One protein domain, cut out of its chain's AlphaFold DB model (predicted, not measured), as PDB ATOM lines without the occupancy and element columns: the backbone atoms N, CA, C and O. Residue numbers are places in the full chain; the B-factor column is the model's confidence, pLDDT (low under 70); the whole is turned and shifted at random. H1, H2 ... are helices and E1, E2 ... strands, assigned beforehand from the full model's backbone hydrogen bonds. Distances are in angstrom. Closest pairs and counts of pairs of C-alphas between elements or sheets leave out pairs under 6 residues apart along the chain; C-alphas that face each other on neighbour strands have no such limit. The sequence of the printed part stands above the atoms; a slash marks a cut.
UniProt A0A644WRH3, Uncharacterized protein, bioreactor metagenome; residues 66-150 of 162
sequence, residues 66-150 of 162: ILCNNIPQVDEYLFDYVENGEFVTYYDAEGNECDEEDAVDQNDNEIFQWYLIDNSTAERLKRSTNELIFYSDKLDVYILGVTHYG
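This is residues 66 to 150 of the 162 residues of an uncharacterized protein of bioreactor metagenome (UniProt A0A644WRH3). What is the main picture? A strongly twisted sheet of four strands, E1, E5, E6 and E4, has helix H2 packed over one face, and the hairpin E2 and E3, with the loop of residues 92 to 104 at its far end, makes a long arm to one side. What are the parts? The printed part has 85 residues with two named helices and six named strands, in the order H1 E1 E2 E3 E4 H2 E5 E6; both sheets are antiparallel, and the class is mixed, with under half of the residues in named elements. How large is it? It is only just compact, close to loose, with a radius of gyration of the C-alphas of 13.9 A and spans of 41 by 29 by 28 A.

Where does the first half run? H1 is residues 71 to 74, with C-alpha 71 at (7.839, 7.238, 20.196). E1 is residues 82 to 84, E2 88 to 91 and E3 105 to 108, 10.5 A long. What follows? E4 is residues 113 to 117, 12.4 A long, and H2 is residues 119 to 128, 14.5 A long. E5 is residues 132 to 136, 13.1 A long, and E6 is residues 141 to 146, 16.2 A long, ending with C-alpha 146 at (6.960, 5.324, 32.938).

How is the larger sheet joined? Its order is E1, E5, E6, E4: N 83 and O 133 are 2.8 A apart, N 134 and O 143 of the hairpin E5 and E6 2.8 A, and N 144 and O 115 2.8 A. E4, H2 and E5 form a split strand-helix-strand unit, two strands running the same way with E6 between them, and its crossover is right-handed. Where are the helices? H2 is on one face, making two layers, at a height over the sheet of 8.9 A; the closest C-alphas of H2 and E6 are those of Ala 122 and Tyr 142, 6.4 A apart. H1 only grazes the sheet; every O i to N i+4 pair of H2 is within hydrogen-bond range, and H1 is too short for such a pair. What of E2 and E3? In this hairpin N 89 and O 107 are 2.9 A apart, and E3 is apart from E5 and E6.

What is farthest apart? The C-alphas of Glu 94 and Ser 120 are 41.0 A apart. Is it continuous and sure? The printed part has no cut, and the link from E2 to E3, 13 residues, is long. The mean pLDDT of the printed part is 95.0, and residue 150 is under 70.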
ATOM      1  N   ILE A  66      17.094   7.882  27.165       97.19
ATOM      2  CA  ILE A  66      16.892   9.004  26.242       97.19
ATOM      3  C   ILE A  66      15.400   9.299  26.166       97.19
ATOM      4  O   ILE A  66      14.645   8.499  25.623       97.19
ATOM      5  N   LEU A  67      14.976  10.453  26.684       97.19
ATOM      6  CA  LEU A  67      13.575  10.874  26.640       97.19
ATOM      7  C   LEU A  67      13.083  10.959  25.185       97.19
ATOM      8  O   LEU A  67      13.662  11.675  24.366       97.19
ATOM      9  N   CYS A  68      11.996  10.258  24.879       97.31
ATOM     10  CA  CYS A  68      11.419  10.154  23.545       97.31
ATOM     11  C   CYS A  68       9.887  10.039  23.608       97.31
ATOM     12  O   CYS A  68       9.301   9.092  23.102       97.31
ATOM     13  N   ASN A  69       9.214  11.034  24.195       97.12
ATOM     14  CA  ASN A  69       7.748  11.034  24.360       97.12
ATOM     15  C   ASN A  69       6.944  10.908  23.057       97.12
ATOM     16  O   ASN A  69       5.753  10.613  23.104       97.12
ATOM     17  N   ASN A  70       7.583  11.120  21.905       97.25
ATOM     18  CA  ASN A  70       6.928  10.975  20.613       97.25
ATOM     19  C   ASN A  70       7.005   9.551  20.035       97.25
ATOM     20  O   ASN A  70       6.468   9.316  18.954       97.25
ATOM     21  N   ILE A  71       7.664   8.600  20.714       97.25
ATOM     22  CA  ILE A  71       7.839   7.238  20.196       97.25
ATOM     23  C   ILE A  71       6.521   6.542  19.810       97.25
ATOM     24  O   ILE A  71       6.510   5.945  18.733       97.25
ATOM     25  N   PRO A  72       5.384   6.701  20.526       95.25
ATOM     26  CA  PRO A  72       4.138   6.047  20.119       95.25
ATOM     27  C   PRO A  72       3.557   6.595  18.808       95.25
ATOM     28  O   PRO A  72       2.703   5.965  18.200       95.25
ATOM     29  N   GLN A  73       3.989   7.782  18.359       96.00
ATOM     30  CA  GLN A  73       3.613   8.315  17.040       96.00
ATOM     31  C   GLN A  73       4.628   7.959  15.948       96.00
ATOM     32  O   GLN A  73       4.362   8.173  14.765       96.00
ATOM     33  N   VAL A  74       5.812   7.476  16.332       96.19
ATOM     34  CA  VAL A  74       6.872   7.062  15.407       96.19
ATOM     35  C   VAL A  74       6.722   5.590  15.048       96.19
ATOM     36  O   VAL A  74       6.932   5.246  13.885       96.19
ATOM     37  N   ASP A  75       6.361   4.746  16.011       96.69
ATOM     38  CA  ASP A  75       6.136   3.317  15.819       96.69
ATOM     39  C   ASP A  75       4.671   2.962  16.088       96.69
ATOM     40  O   ASP A  75       4.223   2.917  17.231       96.69
ATOM     41  N   GLU A  76       3.922   2.739  15.008       94.50
ATOM     42  CA  GLU A  76       2.493   2.427  15.051       94.50
ATOM     43  C   GLU A  76       2.164   1.059  15.671       94.50
ATOM     44  O   GLU A  76       1.016   0.845  16.052       94.50
ATOM     45  N   TYR A  77       3.152   0.165  15.796       94.44
ATOM     46  CA  TYR A  77       2.987  -1.182  16.355       94.44
ATOM     47  C   TYR A  77       3.614  -1.325  17.745       94.44
ATOM     48  O   TYR A  77       3.692  -2.429  18.269       94.44
ATOM     49  N   LEU A  78       4.065  -0.227  18.365       95.69
ATOM     50  CA  LEU A  78       4.798  -0.268  19.635       95.69
ATOM     51  C   LEU A  78       4.068  -1.058  20.733       95.69
ATOM     52  O   LEU A  78       4.695  -1.804  21.479       95.69
ATOM     53  N   PHE A  79       2.749  -0.889  20.826       94.25
ATOM     54  CA  PHE A  79       1.924  -1.521  21.856       94.25
ATOM     55  C   PHE A  79       1.698  -3.022  21.628       94.25
ATOM     56  O   PHE A  79       1.341  -3.716  22.574       94.25
ATOM     57  N   ASP A  80       1.966  -3.536  20.425       93.56
ATOM     58  CA  ASP A  80       1.887  -4.972  20.127       93.56
ATOM     59  C   ASP A  80       3.122  -5.732  20.656       93.56
ATOM     60  O   ASP A  80       3.102  -6.958  20.769       93.56
ATOM     61  N   TYR A  81       4.195  -5.011  21.003       95.06
ATOM     62  CA  TYR A  81       5.485  -5.559  21.433       95.06
ATOM     63  C   TYR A  81       5.803  -5.203  22.892       95.06
ATOM     64  O   TYR A  81       6.860  -4.642  23.203       95.06
ATOM     65  N   VAL A  82       4.878  -5.530  23.798       96.69
ATOM     66  CA  VAL A  82       5.121  -5.488  25.249       96.69
ATOM     67  C   VAL A  82       6.032  -6.652  25.638       96.69
ATOM     68  O   VAL A  82       5.698  -7.820  25.464       96.69
ATOM     69  N   GLU A  83       7.190  -6.322  26.192       97.56
ATOM     70  CA  GLU A  83       8.231  -7.266  26.605       97.56
ATOM     71  C   GLU A  83       8.257  -7.503  28.123       97.56
ATOM     72  O   GLU A  83       8.894  -8.454  28.579       97.56
ATOM     73  N   ASN A  84       7.634  -6.621  28.913       97.31
ATOM     74  CA  ASN A  84       7.500  -6.757  30.365       97.31
ATOM     75  C   ASN A  84       6.434  -5.818  30.932       97.31
ATOM     76  O   ASN A  84       6.192  -4.747  30.370       97.31
ATOM     77  N   GLY A  85       5.887  -6.194  32.089       94.56
ATOM     78  CA  GLY A  85       4.779  -5.490  32.726       94.56
ATOM     79  C   GLY A  85       3.464  -5.684  31.969       94.56
ATOM     80  O   GLY A  85       3.408  -6.358  30.941       94.56
ATOM     81  N   GLU A  86       2.397  -5.090  32.489       91.69
ATOM     82  CA  GLU A  86       1.047  -5.237  31.946       91.69
ATOM     83  C   GLU A  86       0.554  -3.881  31.462       91.69
ATOM     84  O   GLU A  86       0.322  -2.977  32.261       91.69
ATOM     85  N   PHE A  87       0.463  -3.689  30.145       93.31
ATOM     86  CA  PHE A  87      -0.025  -2.421  29.599       93.31
ATOM     87  C   PHE A  87      -1.545  -2.301  29.723       93.31
ATOM     88  O   PHE A  87      -2.040  -1.208  29.965       93.31
ATOM     89  N   VAL A  88      -2.269  -3.412  29.597       93.06
ATOM     90  CA  VAL A  88      -3.728  -3.458  29.696       93.06
ATOM     91  C   VAL A  88      -4.108  -4.294  30.907       93.06
ATOM     92  O   VAL A  88      -3.600  -5.401  31.073       93.06
ATOM     93  N   THR A  89      -5.010  -3.769  31.729       92.19
ATOM     94  CA  THR A  89      -5.655  -4.505  32.819       92.19
ATOM     95  C   THR A  89      -7.114  -4.748  32.451       92.19
ATOM     96  O   THR A  89      -7.813  -3.827  32.022       92.19
ATOM     97  N   TYR A  90      -7.577  -5.984  32.618       94.69
ATOM     98  CA  TYR A  90      -8.919  -6.416  32.234       94.69
ATOM     99  C   TYR A  90      -9.817  -6.597  33.455       94.69
ATOM    100  O   TYR A  90      -9.360  -7.066  34.496       94.69
ATOM    101  N   TYR A  91     -11.102  -6.260  33.324       95.88
ATOM    102  CA  TYR A  91     -12.070  -6.325  34.417       95.88
ATOM    103  C   TYR A  91     -13.329  -7.110  34.043       95.88
ATOM    104  O   TYR A  91     -13.887  -6.961  32.950       95.88
ATOM    105  N   ASP A  92     -13.799  -7.924  34.988       96.81
ATOM    106  CA  ASP A  92     -15.039  -8.687  34.873       96.81
ATOM    107  C   ASP A  92     -16.279  -7.793  35.080       96.81
ATOM    108  O   ASP A  92     -16.198  -6.592  35.360       96.81
ATOM    109  N   ALA A  93     -17.474  -8.376  34.959       96.38
ATOM    110  CA  ALA A  93     -18.731  -7.644  35.141       96.38
ATOM    111  C   ALA A  93     -18.974  -7.127  36.572       96.38
ATOM    112  O   ALA A  93     -19.870  -6.304  36.778       96.38
ATOM    113  N   GLU A  94     -18.211  -7.607  37.554       96.31
ATOM    114  CA  GLU A  94     -18.237  -7.156  38.946       96.31
ATOM    115  C   GLU A  94     -17.165  -6.083  39.230       96.31
ATOM    116  O   GLU A  94     -17.191  -5.463  40.297       96.31
ATOM    117  N   GLY A  95     -16.280  -5.807  38.265       93.75
ATOM    118  CA  GLY A  95     -15.178  -4.855  38.368       93.75
ATOM    119  C   GLY A  95     -13.915  -5.429  39.017       93.75
ATOM    120  O   GLY A  95     -13.070  -4.654  39.465       93.75
ATOM    121  N   ASN A  96     -13.782  -6.755  39.107       95.31
ATOM    122  CA  ASN A  96     -12.556  -7.400  39.576       95.31
ATOM    123  C   ASN A  96     -11.597  -7.635  38.406       95.31
ATOM    124  O   ASN A  96     -12.035  -7.902  37.290       95.31
ATOM    125  N   GLU A  97     -10.294  -7.564  38.676       93.88
ATOM    126  CA  GLU A  97      -9.264  -7.903  37.694       93.88
ATOM    127  C   GLU A  97      -9.383  -9.375  37.273       93.88
ATOM    128  O   GLU A  97      -9.536 -10.260  38.123       93.88
ATOM    129  N   CYS A  98      -9.357  -9.627  35.967       93.62
ATOM    130  CA  CYS A  98      -9.551 -10.947  35.371       93.62
ATOM    131  C   CYS A  98      -8.698 -11.118  34.105       93.62
ATOM    132  O   CYS A  98      -8.009 -10.190  33.686       93.62
ATOM    133  N   ASP A  99      -8.746 -12.303  33.498       93.50
ATOM    134  CA  ASP A  99      -8.097 -12.559  32.211       93.50
ATOM    135  C   ASP A  99      -8.917 -11.961  31.048       93.50
ATOM    136  O   ASP A  99     -10.135 -11.802  31.143       93.50
ATOM    137  N   GLU A 100      -8.267 -11.686  29.909       92.81
ATOM    138  CA  GLU A 100      -8.904 -11.100  28.710       92.81
ATOM    139  C   GLU A 100     -10.153 -11.876  28.245       92.81
ATOM    140  O   GLU A 100     -11.133 -11.276  27.805       92.81
ATOM    141  N   GLU A 101     -10.148 -13.208  28.365       94.88
ATOM    142  CA  GLU A 101     -11.267 -14.063  27.939       94.88
ATOM    143  C   GLU A 101     -12.553 -13.838  28.755       94.88
ATOM    144  O   GLU A 101     -13.652 -14.049  28.234       94.88
ATOM    145  N   ASP A 102     -12.420 -13.389  30.007       95.06
ATOM    146  CA  ASP A 102     -13.523 -13.145  30.945       95.06
ATOM    147  C   ASP A 102     -13.890 -11.649  31.052       95.06
ATOM    148  O   ASP A 102     -14.848 -11.276  31.743       95.06
ATOM    149  N   ALA A 103     -13.152 -10.789  30.349       95.50
ATOM    150  CA  ALA A 103     -13.250  -9.346  30.455       95.50
ATOM    151  C   ALA A 103     -14.526  -8.786  29.812       95.50
ATOM    152  O   ALA A 103     -14.909  -9.138  28.692       95.50
ATOM    153  N   VAL A 104     -15.161  -7.830  30.495       96.56
ATOM    154  CA  VAL A 104     -16.207  -6.974  29.904       96.56
ATOM    155  C   VAL A 104     -15.785  -5.510  29.812       96.56
ATOM    156  O   VAL A 104     -16.467  -4.728  29.145       96.56
ATOM    157  N   ASP A 105     -14.688  -5.147  30.475       95.31
ATOM    158  CA  ASP A 105     -14.062  -3.831  30.432       95.31
ATOM    159  C   ASP A 105     -12.533  -3.972  30.469       95.31
ATOM    160  O   ASP A 105     -11.998  -4.993  30.909       95.31
ATOM    161  N   GLN A 106     -11.826  -2.949  30.002       93.56
ATOM    162  CA  GLN A 106     -10.366  -2.897  30.029       93.56
ATOM    163  C   GLN A 106      -9.879  -1.473  30.282       93.56
ATOM    164  O   GLN A 106     -10.533  -0.499  29.903       93.56
ATOM    165  N   ASN A 107      -8.702  -1.351  30.886       93.25
ATOM    166  CA  ASN A 107      -8.037  -0.074  31.079       93.25
ATOM    167  C   ASN A 107      -6.569  -0.161  30.669       93.25
ATOM    168  O   ASN A 107      -5.853  -1.072  31.085       93.25
ATOM    169  N   ASP A 108      -6.128   0.826  29.902       92.88
ATOM    170  CA  ASP A 108      -4.735   0.963  29.509       92.88
ATOM    171  C   ASP A 108      -3.990   1.725  30.611       92.88
ATOM    172  O   ASP A 108      -4.414   2.797  31.057       92.88
ATOM    173  N   ASN A 109      -2.849   1.198  31.044       90.31
ATOM    174  CA  ASN A 109      -1.986   1.872  31.998       90.31
ATOM    175  C   ASN A 109      -1.443   3.168  31.389       90.31
ATOM    176  O   ASN A 109      -0.792   3.180  30.342       90.31
ATOM    177  N   GLU A 110      -1.701   4.284  32.071       92.88
ATOM    178  CA  GLU A 110      -1.287   5.597  31.595       92.88
ATOM    179  C   GLU A 110       0.241   5.736  31.660       92.88
ATOM    180  O   GLU A 110       0.861   5.595  32.717       92.88
ATOM    181  N   ILE A 111       0.853   6.043  30.514       95.44
ATOM    182  CA  ILE A 111       2.294   6.271  30.399       95.44
ATOM    183  C   ILE A 111       2.555   7.768  30.256       95.44
ATOM    184  O   ILE A 111       2.172   8.401  29.270       95.44
ATOM    185  N   PHE A 112       3.270   8.333  31.227       94.88
ATOM    186  CA  PHE A 112       3.551   9.768  31.299       94.88
ATOM    187  C   PHE A 112       4.841  10.162  30.584       94.88
ATOM    188  O   PHE A 112       4.978  11.296  30.114       94.88
ATOM    189  N   GLN A 113       5.816   9.254  30.532       95.81
ATOM    190  CA  GLN A 113       7.110   9.503  29.906       95.81
ATOM    191  C   GLN A 113       7.615   8.251  29.202       95.81
ATOM    192  O   GLN A 113       7.489   7.142  29.714       95.81
ATOM    193  N   TRP A 114       8.242   8.458  28.050       97.56
ATOM    194  CA  TRP A 114       8.812   7.394  27.239       97.56
ATOM    195  C   TRP A 114      10.315   7.582  27.121       97.56
ATOM    196  O   TRP A 114      10.776   8.682  26.806       97.56
ATOM    197  N   TYR A 115      11.081   6.517  27.326       98.12
ATOM    198  CA  TYR A 115      12.534   6.550  27.192       98.12
ATOM    199  C   TYR A 115      13.018   5.450  26.261       98.12
ATOM    200  O   TYR A 115      12.671   4.293  26.456       98.12
ATOM    201  N   LEU A 116      13.885   5.792  25.307       98.31
ATOM    202  CA  LEU A 116      14.719   4.784  24.659       98.31
ATOM    203  C   LEU A 116      15.742   4.311  25.688       98.31
ATOM    204  O   LEU A 116      16.409   5.143  26.320       98.31
ATOM    205  N   ILE A 117      15.872   2.999  25.833       98.25
ATOM    206  CA  ILE A 117      16.812   2.383  26.761       98.25
ATOM    207  C   ILE A 117      17.696   1.363  26.055       98.25
ATOM    208  O   ILE A 117      17.318   0.732  25.068       98.25
ATOM    209  N   ASP A 118      18.912   1.202  26.565       96.56
ATOM    210  CA  ASP A 118      19.820   0.185  26.056       96.56
ATOM    211  C   ASP A 118      19.387  -1.230  26.489       96.56
ATOM    212  O   ASP A 118      18.766  -1.421  27.539       96.56
ATOM    213  N   ASN A 119      19.789  -2.241  25.713       96.56
ATOM    214  CA  ASN A 119      19.481  -3.648  25.981       96.56
ATOM    215  C   ASN A 119      19.883  -4.101  27.397       96.56
ATOM    216  O   ASN A 119      19.174  -4.881  28.021       96.56
ATOM    217  N   SER A 120      21.003  -3.615  27.946       94.44
ATOM    218  CA  SER A 120      21.445  -4.041  29.282       94.44
ATOM    219  C   SER A 120      20.557  -3.489  30.400       94.44
ATOM    220  O   SER A 120      20.352  -4.162  31.414       94.44
ATOM    221  N   THR A 121      20.012  -2.286  30.204       95.31
ATOM    222  CA  THR A 121      19.012  -1.677  31.083       95.31
ATOM    223  C   THR A 121      17.682  -2.410  30.971       95.31
ATOM    224  O   THR A 121      17.169  -2.842  32.001       95.31
ATOM    225  N   ALA A 122      17.183  -2.640  29.751       97.06
ATOM    226  CA  ALA A 122      15.927  -3.354  29.513       97.06
ATOM    227  C   ALA A 122      15.941  -4.740  30.166       97.06
ATOM    228  O   ALA A 122      15.150  -5.022  31.058       97.06
ATOM    229  N   GLU A 123      16.932  -5.564  29.828       95.75
ATOM    230  CA  GLU A 123      17.076  -6.921  30.355       95.75
ATOM    231  C   GLU A 123      17.179  -6.976  31.884       95.75
ATOM    232  O   GLU A 123      16.816  -7.973  32.504       95.75
ATOM    233  N   ARG A 124      17.709  -5.933  32.529       93.06
ATOM    234  CA  ARG A 124      17.748  -5.858  33.993       93.06
ATOM    235  C   ARG A 124      16.376  -5.563  34.583       93.06
ATOM    236  O   ARG A 124      16.018  -6.229  35.547       93.06
ATOM    237  N   LEU A 125      15.652  -4.603  34.015       95.88
ATOM    238  CA  LEU A 125      14.299  -4.270  34.455       95.88
ATOM    239  C   LEU A 125      13.381  -5.485  34.279       95.88
ATOM    240  O   LEU A 125      12.839  -5.962  35.266       95.88
ATOM    241  N   LYS A 126      13.375  -6.118  33.095       96.62
ATOM    242  CA  LYS A 126      12.563  -7.323  32.822       96.62
ATOM    243  C   LYS A 126      12.779  -8.476  33.811       96.62
ATOM    244  O   LYS A 126      11.882  -9.266  34.060       96.62
ATOM    245  N   ARG A 127      13.989  -8.621  34.362       94.75
ATOM    246  CA  ARG A 127      14.305  -9.716  35.298       94.75
ATOM    247  C   ARG A 127      13.878  -9.462  36.733       94.75
ATOM    248  O   ARG A 127      13.825 -10.418  37.503       94.75
ATOM    249  N   SER A 128      13.691  -8.206  37.110       93.88
ATOM    250  CA  SER A 128      13.628  -7.834  38.518       93.88
ATOM    251  C   SER A 128      12.534  -6.825  38.835       93.88
ATOM    252  O   SER A 128      12.344  -6.539  40.007       93.88
ATOM    253  N   THR A 129      11.820  -6.275  37.858       95.81
ATOM    254  CA  THR A 129      10.722  -5.329  38.068       95.81
ATOM    255  C   THR A 129       9.560  -5.655  37.134       95.81
ATOM    256  O   THR A 129       9.732  -6.343  36.129       95.81
ATOM    257  N   ASN A 130       8.386  -5.097  37.428       95.31
ATOM    258  CA  ASN A 130       7.214  -5.156  36.549       95.31
ATOM    259  C   ASN A 130       7.063  -3.865  35.723       95.31
ATOM    260  O   ASN A 130       5.955  -3.489  35.351       95.31
ATOM    261  N   GLU A 131       8.170  -3.155  35.465       96.56
ATOM    262  CA  GLU A 131       8.146  -1.940  34.642       96.56
ATOM    263  C   GLU A 131       7.693  -2.254  33.217       96.56
ATOM    264  O   GLU A 131       8.079  -3.288  32.662       96.56
ATOM    265  N   LEU A 132       6.951  -1.325  32.609       97.56
ATOM    266  CA  LEU A 132       6.513  -1.449  31.224       97.56
ATOM    267  C   LEU A 132       7.690  -1.286  30.271       97.56
ATOM    268  O   LEU A 132       8.187  -0.177  30.044       97.56
ATOM    269  N   ILE A 133       8.124  -2.407  29.703       98.38
ATOM    270  CA  ILE A 133       9.159  -2.449  28.677       98.38
ATOM    271  C   ILE A 133       8.507  -2.857  27.368       98.38
ATOM    272  O   ILE A 133       7.838  -3.881  27.299       98.38
ATOM    273  N   PHE A 134       8.755  -2.075  26.328       98.31
ATOM    274  CA  PHE A 134       8.367  -2.375  24.958       98.31
ATOM    275  C   PHE A 134       9.620  -2.558  24.110       98.31
ATOM    276  O   PHE A 134      10.705  -2.083  24.470       98.31
ATOM    277  N   TYR A 135       9.472  -3.184  22.951       98.25
ATOM    278  CA  TYR A 135      10.510  -3.207  21.933       98.25
ATOM    279  C   TYR A 135       9.983  -2.617  20.628       98.25
ATOM    280  O   TYR A 135       8.915  -2.979  20.148       98.25
ATOM    281  N   SER A 136      10.722  -1.665  20.064       97.88
ATOM    282  CA  SER A 136      10.394  -1.086  18.765       97.88
ATOM    283  C   SER A 136      11.143  -1.845  17.679       97.88
ATOM    284  O   SER A 136      12.320  -1.570  17.438       97.88
ATOM    285  N   ASP A 137      10.456  -2.747  16.976       95.56
ATOM    286  CA  ASP A 137      10.990  -3.436  15.790       95.56
ATOM    287  C   ASP A 137      11.434  -2.439  14.705       95.56
ATOM    288  O   ASP A 137      12.400  -2.663  13.973       95.56
ATOM    289  N   LYS A 138      10.739  -1.299  14.609       96.50
ATOM    290  CA  LYS A 138      11.012  -0.246  13.623       96.50
ATOM    291  C   LYS A 138      12.356   0.445  13.850       96.50
ATOM    292  O   LYS A 138      13.000   0.857  12.882       96.50
ATOM    293  N   LEU A 139      12.745   0.621  15.113       96.12
ATOM    294  CA  LEU A 139      13.972   1.317  15.508       96.12
ATOM    295  C   LEU A 139      15.061   0.380  16.049       96.12
ATOM    296  O   LEU A 139      16.179   0.853  16.255       96.12
ATOM    297  N   ASP A 140      14.751  -0.903  16.256       96.94
ATOM    298  CA  ASP A 140      15.624  -1.907  16.880       96.94
ATOM    299  C   ASP A 140      16.140  -1.435  18.257       96.94
ATOM    300  O   ASP A 140      17.342  -1.359  18.526       96.94
ATOM    301  N   VAL A 141      15.215  -1.017  19.131       97.56
ATOM    302  CA  VAL A 141      15.547  -0.497  20.468       97.56
ATOM    303  C   VAL A 141      14.440  -0.772  21.484       97.56
ATOM    304  O   VAL A 141      13.256  -0.764  21.157       97.56
ATOM    305  N   TYR A 142      14.832  -0.968  22.744       98.56
ATOM    306  CA  TYR A 142      13.894  -1.079  23.858       98.56
ATOM    307  C   TYR A 142      13.399   0.286  24.320       98.56
ATOM    308  O   TYR A 142      14.136   1.278  24.316       98.56
ATOM    309  N   ILE A 143      12.157   0.307  24.789       98.44
ATOM    310  CA  ILE A 143      11.461   1.492  25.263       98.44
ATOM    311  C   ILE A 143      10.949   1.234  26.680       98.44
ATOM    312  O   ILE A 143      10.303   0.223  26.927       98.44
ATOM    313  N   LEU A 144      11.210   2.154  27.601       98.25
ATOM    314  CA  LEU A 144      10.579   2.192  28.920       98.25
ATOM    315  C   LEU A 144       9.375   3.137  28.880       98.25
ATOM    316  O   LEU A 144       9.537   4.310  28.525       98.25
ATOM    317  N   GLY A 145       8.208   2.640  29.287       97.38
ATOM    318  CA  GLY A 145       7.026   3.447  29.582       97.38
ATOM    319  C   GLY A 145       6.901   3.697  31.085       97.38
ATOM    320  O   GLY A 145       6.677   2.770  31.854       97.38
ATOM    321  N   VAL A 146       7.043   4.948  31.518       95.88
ATOM    322  CA  VAL A 146       6.960   5.324  32.938       95.88
ATOM    323  C   VAL A 146       5.515   5.647  33.317       95.88
ATOM    324  O   VAL A 146       4.930   6.587  32.774       95.88
ATOM    325  N   THR A 147       4.967   4.918  34.290       93.31
ATOM    326  CA  THR A 147       3.572   5.036  34.771       93.31
ATOM    327  C   THR A 147       3.415   5.934  36.005       93.31
ATOM    328  O   THR A 147       2.342   6.036  36.598       93.31
ATOM    329  N   HIS A 148       4.476   6.636  36.407       87.88
ATOM    330  CA  HIS A 148       4.461   7.541  37.554       87.88
ATOM    331  C   HIS A 148       4.264   9.007  37.149       87.88
ATOM    332  O   HIS A 148       4.962   9.528  36.279       87.88
ATOM    333  N   TYR A 149       3.351   9.700  37.840       77.88
ATOM    334  CA  TYR A 149       2.994  11.094  37.567       77.88
ATOM    335  C   TYR A 149       3.523  12.084  38.618       77.88
ATOM    336  O   TYR A 149       3.439  11.851  39.822       77.88
ATOM    337  N   GLY A 150       3.977  13.254  38.158       66.50
ATOM    338  CA  GLY A 150       4.018  14.503  38.934       66.50
ATOM    339  C   GLY A 150       5.125  14.675  39.984       66.50
ATOM    340  O   GLY A 150       5.464  15.816  40.301       66.50
TER     341      GLY A 150